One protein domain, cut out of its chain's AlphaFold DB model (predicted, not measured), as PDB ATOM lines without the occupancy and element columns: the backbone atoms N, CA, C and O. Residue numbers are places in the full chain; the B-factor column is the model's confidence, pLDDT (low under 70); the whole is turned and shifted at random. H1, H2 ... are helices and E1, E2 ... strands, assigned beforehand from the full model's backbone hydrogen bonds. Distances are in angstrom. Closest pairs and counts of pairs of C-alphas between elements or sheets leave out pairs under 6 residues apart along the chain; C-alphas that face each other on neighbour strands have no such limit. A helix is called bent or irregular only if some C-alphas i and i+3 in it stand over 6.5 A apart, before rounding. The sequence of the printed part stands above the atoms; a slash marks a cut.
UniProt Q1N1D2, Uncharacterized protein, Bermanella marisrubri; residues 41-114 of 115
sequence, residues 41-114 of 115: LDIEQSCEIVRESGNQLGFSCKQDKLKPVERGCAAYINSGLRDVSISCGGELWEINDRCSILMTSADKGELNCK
ATOM      1  N   LEU A  41     201.312 204.704 101.574       90.00
ATOM      2  CA  LEU A  41     200.990 205.937 102.292       90.00
ATOM      3  C   LEU A  41     200.581 205.631 103.737       90.00
ATOM      4  O   LEU A  41     201.016 206.322 104.658       90.00
ATOM      5  N   ASP A  42     199.801 204.569 103.946       92.25
ATOM      6  CA  ASP A  42     199.460 204.061 105.274       92.25
ATOM      7  C   ASP A  42     200.722 203.753 106.089       92.25
ATOM      8  O   ASP A  42     200.816 204.134 107.260       92.25
ATOM      9  N   ILE A  43     201.698 203.082 105.464       91.62
ATOM     10  CA  ILE A  43     202.983 202.748 106.086       91.62
ATOM     11  C   ILE A  43     203.748 204.022 106.445       91.62
ATOM     12  O   ILE A  43     204.155 204.173 107.593       91.62
ATOM     13  N   GLU A  44     203.924 204.949 105.503       91.69
ATOM     14  CA  GLU A  44     204.677 206.188 105.732       91.69
ATOM     15  C   GLU A  44     204.072 207.045 106.855       91.69
ATOM     16  O   GLU A  44     204.792 207.576 107.699       91.69
ATOM     17  N   GLN A  45     202.742 207.139 106.923       92.31
ATOM     18  CA  GLN A  45     202.062 207.966 107.922       92.31
ATOM     19  C   GLN A  45     201.961 207.311 109.303       92.31
ATOM     20  O   GLN A  45     201.861 208.010 110.318       92.31
ATOM     21  N   SER A  46     201.926 205.978 109.357       94.06
ATOM     22  CA  SER A  46     201.583 205.250 110.583       94.06
ATOM     23  C   SER A  46     202.699 204.373 111.134       94.06
ATOM     24  O   SER A  46     202.529 203.869 112.247       94.06
ATOM     25  N   CYS A  47     203.809 204.201 110.415       93.88
ATOM     26  CA  CYS A  47     204.985 203.467 110.870       93.88
ATOM     27  C   CYS A  47     206.185 204.392 111.089       93.88
ATOM     28  O   CYS A  47     206.454 205.319 110.333       93.88
ATOM     29  N   GLU A  48     206.948 204.094 112.130       95.00
ATOM     30  CA  GLU A  48     208.221 204.724 112.448       95.00
ATOM     31  C   GLU A  48     209.294 203.652 112.634       95.00
ATOM     32  O   GLU A  48     209.007 202.498 112.965       95.00
ATOM     33  N   ILE A  49     210.544 204.045 112.423       95.06
ATOM     34  CA  ILE A  49     211.694 203.179 112.640       95.06
ATOM     35  C   ILE A  49     212.270 203.477 114.012       95.06
ATOM     36  O   ILE A  49     212.538 204.634 114.346       95.06
ATOM     37  N   VAL A  50     212.480 202.428 114.796       94.19
ATOM     38  CA  VAL A  50     213.024 202.512 116.151       94.19
ATOM     39  C   VAL A  50     214.259 201.637 116.276       94.19
ATOM     40  O   VAL A  50     214.330 200.548 115.709       94.19
ATOM     41  N   ARG A  51     215.261 202.103 117.018       91.31
ATOM     42  CA  ARG A  51     216.460 201.308 117.281       91.31
ATOM     43  C   ARG A  51     216.178 200.266 118.354       91.31
ATOM     44  O   ARG A  51     215.826 200.614 119.477       91.31
ATOM     45  N   GLU A  52     216.374 198.998 118.011       89.06
ATOM     46  CA  GLU A  52     216.188 197.894 118.956       89.06
ATOM     47  C   GLU A  52     217.489 197.571 119.690       89.06
ATOM     48  O   GLU A  52     217.528 197.527 120.917       89.06
ATOM     49  N   SER A  53     218.573 197.337 118.946       87.31
ATOM     50  CA  SER A  53     219.867 196.975 119.527       87.31
ATOM     51  C   SER A  53     220.990 197.097 118.511       87.31
ATOM     52  O   SER A  53     220.871 196.617 117.386       87.31
ATOM     53  N   GLY A  54     222.121 197.686 118.910       87.94
ATOM     54  CA  GLY A  54     223.293 197.780 118.039       87.94
ATOM     55  C   GLY A  54     222.913 198.410 116.702       87.94
ATOM     56  O   GLY A  54     222.403 199.522 116.694       87.94
ATOM     57  N   ASN A  55     223.123 197.708 115.590       89.75
ATOM     58  CA  ASN A  55     222.765 198.184 114.250       89.75
ATOM     59  C   ASN A  55     221.371 197.744 113.776       89.75
ATOM     60  O   ASN A  55     220.998 198.074 112.657       89.75
ATOM     61  N   GLN A  56     220.618 197.004 114.587       92.31
ATOM     62  CA  GLN A  56     219.282 196.527 114.252       92.31
ATOM     63  C   GLN A  56     218.224 197.583 114.577       92.31
ATOM     64  O   GLN A  56     218.193 198.159 115.672       92.31
ATOM     65  N   LEU A  57     217.347 197.807 113.606       93.69
ATOM     66  CA  LEU A  57     216.205 198.697 113.661       93.69
ATOM     67  C   LEU A  57     214.923 197.885 113.444       93.69
ATOM     68  O   LEU A  57     214.864 197.000 112.586       93.69
ATOM     69  N   GLY A  58     213.899 198.219 114.217       93.25
ATOM     70  CA  GLY A  58     212.565 197.649 114.131       93.25
ATOM     71  C   GLY A  58     211.570 198.638 113.536       93.25
ATOM     72  O   GLY A  58     211.788 199.853 113.531       93.25
ATOM     73  N   PHE A  59     210.457 198.096 113.055       94.81
ATOM     74  CA  PHE A  59     209.301 198.860 112.605       94.81
ATOM     75  C   PHE A  59     208.290 198.948 113.751       94.81
ATOM     76  O   PHE A  59     207.917 197.935 114.337       94.81
ATOM     77  N   SER A  60     207.838 200.160 114.057       95.12
ATOM     78  CA  SER A  60     206.805 200.443 115.054       95.12
ATOM     79  C   SER A  60     205.643 201.136 114.357       95.12
ATOM     80  O   SER A  60     205.785 202.255 113.876       95.12
ATOM     81  N   CYS A  61     204.492 200.478 114.266       94.69
ATOM     82  CA  CYS A  61     203.325 200.957 113.541       94.69
ATOM     83  C   CYS A  61     202.121 201.128 114.477       94.69
ATOM     84  O   CYS A  61     201.771 200.261 115.281       94.69
ATOM     85  N   LYS A  62     201.427 202.261 114.351       92.50
ATOM     86  CA  LYS A  62     200.307 202.617 115.240       92.50
ATOM     87  C   LYS A  62     198.999 201.904 114.896       92.50
ATOM     88  O   LYS A  62     198.132 201.790 115.756       92.50
ATOM     89  N   GLN A  63     198.833 201.465 113.651       92.06
ATOM     90  CA  GLN A  63     197.599 200.840 113.175       92.06
ATOM     91  C   GLN A  63     197.700 199.312 113.204       92.06
ATOM     92  O   GLN A  63     198.676 198.740 112.720       92.06
ATOM     93  N   ASP A  64     196.647 198.637 113.672       92.38
ATOM     94  CA  ASP A  64     196.620 197.170 113.761       92.38
ATOM     95  C   ASP A  64     196.765 196.481 112.398       92.38
ATOM     96  O   ASP A  64     197.410 195.436 112.289       92.38
ATOM     97  N   LYS A  65     196.235 197.094 111.328       92.50
ATOM     98  CA  LYS A  65     196.382 196.571 109.960       92.50
ATOM     99  C   LYS A  65     197.843 196.500 109.497       92.50
ATOM    100  O   LYS A  65     198.140 195.698 108.621       92.50
ATOM    101  N   LEU A  66     198.746 197.273 110.113       94.31
ATOM    102  CA  LEU A  66     200.176 197.347 109.792       94.31
ATOM    103  C   LEU A  66     201.047 196.434 110.670       94.31
ATOM    104  O   LEU A  66     202.258 196.366 110.477       94.31
ATOM    105  N   LYS A  67     200.459 195.658 111.593       94.19
ATOM    106  CA  LYS A  67     201.195 194.630 112.356       94.19
ATOM    107  C   LYS A  67     201.951 193.608 111.498       94.19
ATOM    108  O   LYS A  67     203.001 193.151 111.951       94.19
ATOM    109  N   PRO A  68     201.491 193.232 110.288       93.12
ATOM    110  CA  PRO A  68     202.303 192.428 109.383       93.12
ATOM    111  C   PRO A  68     203.632 193.097 109.014       93.12
ATOM    112  O   PRO A  68     204.634 192.396 108.946       93.12
ATOM    113  N   VAL A  69     203.669 194.427 108.857       93.12
ATOM    114  CA  VAL A  69     204.898 195.184 108.560       93.12
ATOM    115  C   VAL A  69     205.869 195.109 109.736       93.12
ATOM    116  O   VAL A  69     207.017 194.731 109.540       93.12
ATOM    117  N   GLU A  70     205.397 195.355 110.965       93.69
ATOM    118  CA  GLU A  70     206.239 195.252 112.173       93.69
ATOM    119  C   GLU A  70     206.918 193.885 112.322       93.69
ATOM    120  O   GLU A  70     208.049 193.788 112.786       93.69
ATOM    121  N   ARG A  71     206.210 192.809 111.961       93.00
ATOM    122  CA  ARG A  71     206.691 191.430 112.132       93.00
ATOM    123  C   ARG A  71     207.458 190.903 110.925       93.00
ATOM    124  O   ARG A  71     208.226 189.956 111.063       93.00
ATOM    125  N   GLY A  72     207.169 191.441 109.743       92.31
ATOM    126  CA  GLY A  72     207.670 190.950 108.464       92.31
ATOM    127  C   GLY A  72     208.830 191.760 107.897       92.31
ATOM    128  O   GLY A  72     209.466 191.291 106.953       92.31
ATOM    129  N   CYS A  73     209.109 192.935 108.463       92.94
ATOM    130  CA  CYS A  73     210.186 193.822 108.052       92.94
ATOM    131  C   CYS A  73     211.170 194.071 109.195       92.94
ATOM    132  O   CYS A  73     210.786 194.299 110.338       92.94
ATOM    133  N   ALA A  74     212.451 194.091 108.853       92.06
ATOM    134  CA  ALA A  74     213.524 194.565 109.712       92.06
ATOM    135  C   ALA A  74     214.367 195.582 108.948       92.06
ATOM    136  O   ALA A  74     214.367 195.609 107.714       92.06
ATOM    137  N   ALA A  75     215.096 196.419 109.672       92.62
ATOM    138  CA  ALA A  75     216.050 197.331 109.073       92.62
ATOM    139  C   ALA A  75     217.389 197.285 109.803       92.62
ATOM    140  O   ALA A  75     217.469 196.936 110.980       92.62
ATOM    141  N   TYR A  76     218.460 197.616 109.090       92.50
ATOM    142  CA  TYR A  76     219.815 197.517 109.618       92.50
ATOM    143  C   TYR A  76     220.666 198.703 109.187       92.50
ATOM    144  O   TYR A  76     220.601 199.156 108.048       92.50
ATOM    145  N   ILE A  77     221.497 199.190 110.105       91.38
ATOM    146  CA  ILE A  77     222.499 200.221 109.841       91.38
ATOM    147  C   ILE A  77     223.768 199.530 109.334       91.38
ATOM    148  O   ILE A  77     224.443 198.836 110.098       91.38
ATOM    149  N   ASN A  78     224.117 199.748 108.067       88.50
ATOM    150  CA  ASN A  78     225.305 199.146 107.457       88.50
ATOM    151  C   ASN A  78     226.554 199.989 107.741       88.50
ATOM    152  O   ASN A  78     227.535 199.484 108.286       88.50
ATOM    153  N   SER A  79     226.506 201.288 107.429       86.69
ATOM    154  CA  SER A  79     227.640 202.204 107.598       86.69
ATOM    155  C   SER A  79     227.194 203.611 108.016       86.69
ATOM    156  O   SER A  79     227.243 204.579 107.253       86.69
ATOM    157  N   GLY A  80     226.803 203.739 109.286       84.56
ATOM    158  CA  GLY A  80     226.330 204.995 109.877       84.56
ATOM    159  C   GLY A  80     224.877 205.321 109.518       84.56
ATOM    160  O   GLY A  80     224.266 204.673 108.681       84.56
ATOM    161  N   LEU A  81     224.305 206.351 110.148       84.81
ATOM    162  CA  LEU A  81     222.853 206.620 110.113       84.81
ATOM    163  C   LEU A  81     222.278 206.973 108.727       84.81
ATOM    164  O   LEU A  81     221.066 207.067 108.581       84.81
ATOM    165  N   ARG A  82     223.128 207.199 107.719       84.69
ATOM    166  CA  ARG A  82     222.707 207.477 106.334       84.69
ATOM    167  C   ARG A  82     222.665 206.236 105.447       84.69
ATOM    168  O   ARG A  82     222.140 206.320 104.346       84.69
ATOM    169  N   ASP A  83     223.246 205.132 105.901       89.25
ATOM    170  CA  ASP A  83     223.305 203.876 105.165       89.25
ATOM    171  C   ASP A  83     222.517 202.820 105.940       89.25
ATOM    172  O   ASP A  83     223.049 202.114 106.805       89.25
ATOM    173  N   VAL A  84     221.212 202.801 105.671       91.25
ATOM    174  CA  VAL A  84     220.239 201.913 106.304       91.25
ATOM    175  C   VAL A  84     219.573 201.075 105.224       91.25
ATOM    176  O   VAL A  84     219.055 201.617 104.249       91.25
ATOM    177  N   SER A  85     219.574 199.759 105.405       91.12
ATOM    178  CA  SER A  85     218.852 198.825 104.545       91.12
ATOM    179  C   SER A  85     217.548 198.382 105.194       91.12
ATOM    180  O   SER A  85     217.475 198.204 106.410       91.12
ATOM    181  N   ILE A  86     216.527 198.179 104.363       93.38
ATOM    182  CA  ILE A  86     215.266 197.535 104.736       93.38
ATOM    183  C   ILE A  86     215.297 196.102 104.210       93.38
ATOM    184  O   ILE A  86     215.802 195.841 103.118       93.38
ATOM    185  N   SER A  87     214.759 195.177 104.994       93.06
ATOM    186  CA  SER A  87     214.553 193.793 104.602       93.06
ATOM    187  C   SER A  87     213.182 193.321 105.075       93.06
ATOM    188  O   SER A  87     213.000 192.957 106.235       93.06
ATOM    189  N   CYS A  88     212.235 193.289 104.147       93.25
ATOM    190  CA  CYS A  88     210.901 192.723 104.285       93.25
ATOM    191  C   CYS A  88     210.795 191.382 103.552       93.25
ATOM    192  O   CYS A  88     211.374 191.207 102.476       93.25
ATOM    193  N   GLY A  89     210.037 190.444 104.124       90.62
ATOM    194  CA  GLY A  89     209.781 189.123 103.542       90.62
ATOM    195  C   GLY A  89     208.353 188.931 103.018       90.62
ATOM    196  O   GLY A  89     207.437 189.680 103.347       90.62
ATOM    197  N   GLY A  90     208.150 187.867 102.235       89.00
ATOM    198  CA  GLY A  90     206.827 187.475 101.735       89.00
ATOM    199  C   GLY A  90     206.225 188.509 100.783       89.00
ATOM    200  O   GLY A  90     206.928 189.072  99.954       89.00
ATOM    201  N   GLU A  91     204.923 188.766 100.909       86.94
ATOM    202  CA  GLU A  91     204.201 189.757 100.094       86.94
ATOM    203  C   GLU A  91     204.633 191.210 100.379       86.94
ATOM    204  O   GLU A  91     204.369 192.095  99.577       86.94
ATOM    205  N   LEU A  92     205.353 191.461 101.480       90.75
ATOM    206  CA  LEU A  92     205.855 192.789 101.858       90.75
ATOM    207  C   LEU A  92     207.145 193.187 101.125       90.75
ATOM    208  O   LEU A  92     207.686 194.261 101.381       90.75
ATOM    209  N   TRP A  93     207.664 192.338 100.234       90.69
ATOM    210  CA  TRP A  93     208.917 192.583  99.513       90.69
ATOM    211  C   TRP A  93     208.913 193.898  98.719       90.69
ATOM    212  O   TRP A  93     209.959 194.527  98.593       90.69
ATOM    213  N   GLU A  94     207.744 194.354  98.254       88.50
ATOM    214  CA  GLU A  94     207.596 195.612  97.510       88.50
ATOM    215  C   GLU A  94     208.027 196.846  98.325       88.50
ATOM    216  O   GLU A  94     208.421 197.865  97.755       88.50
ATOM    217  N   ILE A  95     208.004 196.757  99.661       90.06
ATOM    218  CA  ILE A  95     208.476 197.817 100.564       90.06
ATOM    219  C   ILE A  95     209.985 198.030 100.406       90.06
ATOM    220  O   ILE A  95     210.439 199.171 100.460       90.06
ATOM    221  N   ASN A  96     210.758 196.967 100.156       90.81
ATOM    222  CA  ASN A  96     212.214 197.057  99.999       90.81
ATOM    223  C   ASN A  96     212.611 197.944  98.813       90.81
ATOM    224  O   ASN A  96     213.610 198.656  98.879       90.81
ATOM    225  N   ASP A  97     211.822 197.895  97.738       87.94
ATOM    226  CA  ASP A  97     212.131 198.589  96.488       87.94
ATOM    227  C   ASP A  97     211.606 200.027  96.475       87.94
ATOM    228  O   ASP A  97     212.188 200.909  95.832       87.94
ATOM    229  N   ARG A  98     210.486 200.275  97.163       89.25
ATOM    230  CA  ARG A  98     209.793 201.568  97.109       89.25
ATOM    231  C   ARG A  98     210.065 202.471  98.295       89.25
ATOM    232  O   ARG A  98     209.957 203.686  98.130       89.25
ATOM    233  N   CYS A  99     210.420 201.921  99.448       90.75
ATOM    234  CA  CYS A  99     210.633 202.695 100.660       90.75
ATOM    235  C   CYS A  99     212.115 202.784 101.021       90.75
ATOM    236  O   CYS A  99     212.888 201.843 100.862       90.75
ATOM    237  N   SER A 100     212.509 203.937 101.545       92.19
ATOM    238  CA  SER A 100     213.798 204.154 102.188       92.19
ATOM    239  C   SER A 100     213.592 204.634 103.621       92.19
ATOM    240  O   SER A 100     212.518 205.111 103.987       92.19
ATOM    241  N   ILE A 101     214.623 204.483 104.450       93.06
ATOM    242  CA  ILE A 101     214.604 204.980 105.827       93.06
ATOM    243  C   ILE A 101     215.401 206.273 105.897       93.06
ATOM    244  O   ILE A 101     216.569 206.330 105.504       93.06
ATOM    245  N   LEU A 102     214.776 207.298 106.461       92.12
ATOM    246  CA  LEU A 102     215.413 208.553 106.819       92.12
ATOM    247  C   LEU A 102     215.576 208.594 108.337       92.12
ATOM    248  O   LEU A 102     214.623 208.824 109.078       92.12
ATOM    249  N   MET A 103     216.798 208.366 108.814       92.31
ATOM    250  CA  MET A 103     217.098 208.490 110.240       92.31
ATOM    251  C   MET A 103     217.065 209.964 110.649       92.31
ATOM    252  O   MET A 103     217.870 210.769 110.175       92.31
ATOM    253  N   THR A 104     216.146 210.315 111.547       90.88
ATOM    254  CA  THR A 104     216.019 211.665 112.116       90.88
ATOM    255  C   THR A 104     216.855 211.821 113.386       90.88
ATOM    256  O   THR A 104     217.258 212.931 113.736       90.88
ATOM    257  N   SER A 105     217.174 210.713 114.060       90.19
ATOM    258  CA  SER A 105     218.079 210.659 115.207       90.19
ATOM    259  C   SER A 105     218.863 209.338 115.235       90.19
ATOM    260  O   SER A 105     218.783 208.534 114.311       90.19
ATOM    261  N   ALA A 106     219.665 209.108 116.280       88.12
ATOM    262  CA  ALA A 106     220.381 207.839 116.439       88.12
ATOM    263  C   ALA A 106     219.438 206.650 116.685       88.12
ATOM    264  O   ALA A 106     219.775 205.526 116.307       88.12
ATOM    265  N   ASP A 107     218.274 206.914 117.281       90.19
ATOM    266  CA  ASP A 107     217.345 205.894 117.771       90.19
ATOM    267  C   ASP A 107     216.004 205.892 117.032       90.19
ATOM    268  O   ASP A 107     215.185 204.998 117.244       90.19
ATOM    269  N   LYS A 108     215.774 206.892 116.172       92.12
ATOM    270  CA  LYS A 108     214.518 207.090 115.456       92.12
ATOM    271  C   LYS A 108     214.745 207.418 113.983       92.12
ATOM    272  O   LYS A 108     215.638 208.192 113.631       92.12
ATOM    273  N   GLY A 109     213.884 206.868 113.139       92.06
ATOM    274  CA  GLY A 109     213.783 207.203 111.729       92.06
ATOM    275  C   GLY A 109     212.343 207.180 111.239       92.06
ATOM    276  O   GLY A 109     211.426 206.739 111.933       92.06
ATOM    277  N   GLU A 110     212.169 207.673 110.028       92.75
ATOM    278  CA  GLU A 110     210.898 207.721 109.315       92.75
ATOM    279  C   GLU A 110     211.039 206.951 108.004       92.75
ATOM    280  O   GLU A 110     212.138 206.830 107.450       92.75
ATOM    281  N   LEU A 111     209.926 206.405 107.527       92.19
ATOM    282  CA  LEU A 111     209.857 205.787 106.210       92.19
ATOM    283  C   LEU A 111     209.564 206.867 105.178       92.19
ATOM    284  O   LEU A 111     208.803 207.789 105.434       92.19
ATOM    285  N   ASN A 112     210.190 206.750 104.018       91.00
ATOM    286  CA  ASN A 112     209.919 207.592 102.867       91.00
ATOM    287  C   ASN A 112     209.682 206.668 101.679       91.00
ATOM    288  O   ASN A 112     210.618 206.031 101.185       91.00
ATOM    289  N   CYS A 113     208.426 206.542 101.271       88.69
ATOM    290  CA  CYS A 113     208.016 205.643 100.211       88.69
ATOM    291  C   CYS A 113     207.735 206.429  98.929       88.69
ATOM    292  O   CYS A 113     207.056 207.452  98.918       88.69
ATOM    293  N   LYS A 114     208.258 205.938  97.805       80.81
ATOM    294  CA  LYS A 114     207.977 206.509  96.486       80.81
ATOM    295  C   LYS A 114     206.616 206.005  96.004       80.81
ATOM    296  O   LYS A 114     206.472 204.809  95.736       80.81
TER     297      LYS A 114
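AT A GLANCE: This is residues 41 to 114 of the 115 residues of an uncharacterized protein of Bermanella marisrubri (UniProt Q1N1D2). One antiparallel sheet of six strands curls into a small, nearly closed barrel, its two edge strands E4 and E5 coming near each other without being neighbours in the sheet. Three short helices, H1, H2 and H3, gather toward the end of the barrel where E1, E3 and E5 begin, and each leads directly into a hairpin of two strands. The printed part has 74 residues with three named helices and six named strands, in the order H1 E1 E2 H2 E3 E4 H3 E5 E6; across the sheet the order is E4 E3 E2 E1 E6 E5, and the class is mixed, helices and strands. It is compact, with a radius of gyration of the C-alphas of 11.0 A, and spans 30 by 22 by 21 A.

IN THESE COORDINATES: In the sheet, E1 is residues 47 to 53, the longest strand at 18.4 A. E2, residues 56 to 61, and E6, residues 108 to 113, each measure 16.6 A. E3 is residues 73 to 77, 14.0 A; E4 is residues 84 to 88, 13.3 A; E5 is residues 99 to 103, 12.9 A. H1 is residues 41 to 46, 8.3 A, beginning at C-alpha 41 at (200.990, 205.937, 102.292). H2 is residues 64 to 72, 13.7 A, and H3 is residues 90 to 98, 15.1 A. E6 ends at C-alpha 113 at (208.016, 205.643, 100.211).

HOW THE PARTS SIT: The strongly twisted sheet is a folded sheet, bent back on itself into two leaves: E4, E3 and E2 face E6 and E5, with E1 as the hinge. In the hairpin E1 and E2, N 58 and O 50 are 2.8 A apart. N 75 and O 57, between E3 and E2, are 3.0 A apart. In the hairpin E3 and E4, N 87 and O 74 are 2.8 A apart. N 49 and O 109, between E1 and E6, are 2.9 A apart, and in the hairpin E5 and E6, N 100 and O 112 are 2.8 A apart. The closest C-alphas of E4 and E5, Val 84 and Ile 101, are 6.4 A apart. H1, H2 and H3 are on the sheet, H1 and H2 on the same face. The closest C-alphas of H1 and E6, Glu 44 and Leu 111, are 5.2 A apart; those of H2 and E2, Phe 59 and Glu 70, 4.8 A; those of H3 and E4, Ile 86 and Asn 96, 5.7 A. H2 and H3 only just touch, only at their ends, with 3 pairs of C-alphas within 8 A, the closest Gly 72 and Leu 92 at 7.1 A, about perpendicular at 88 degrees. H1 and H3 are apart. H2 and H3 are irregular: C-alphas 65 and 68, and C-alphas 91 and 94, are each 7.2 A apart. Every O i to N i+4 pair is within hydrogen-bond range in H1, 3 of 5 in H2 and 1 of 5 in H3, where 5 of 6 O i to N i+3 pairs are.

THE WHOLE: The C-alphas farthest apart, Asp 64 and Ser 79, are 32.0 A apart. The printed part has no cut and no long link. Its mean pLDDT is 91.2, and no printed residue is under 70.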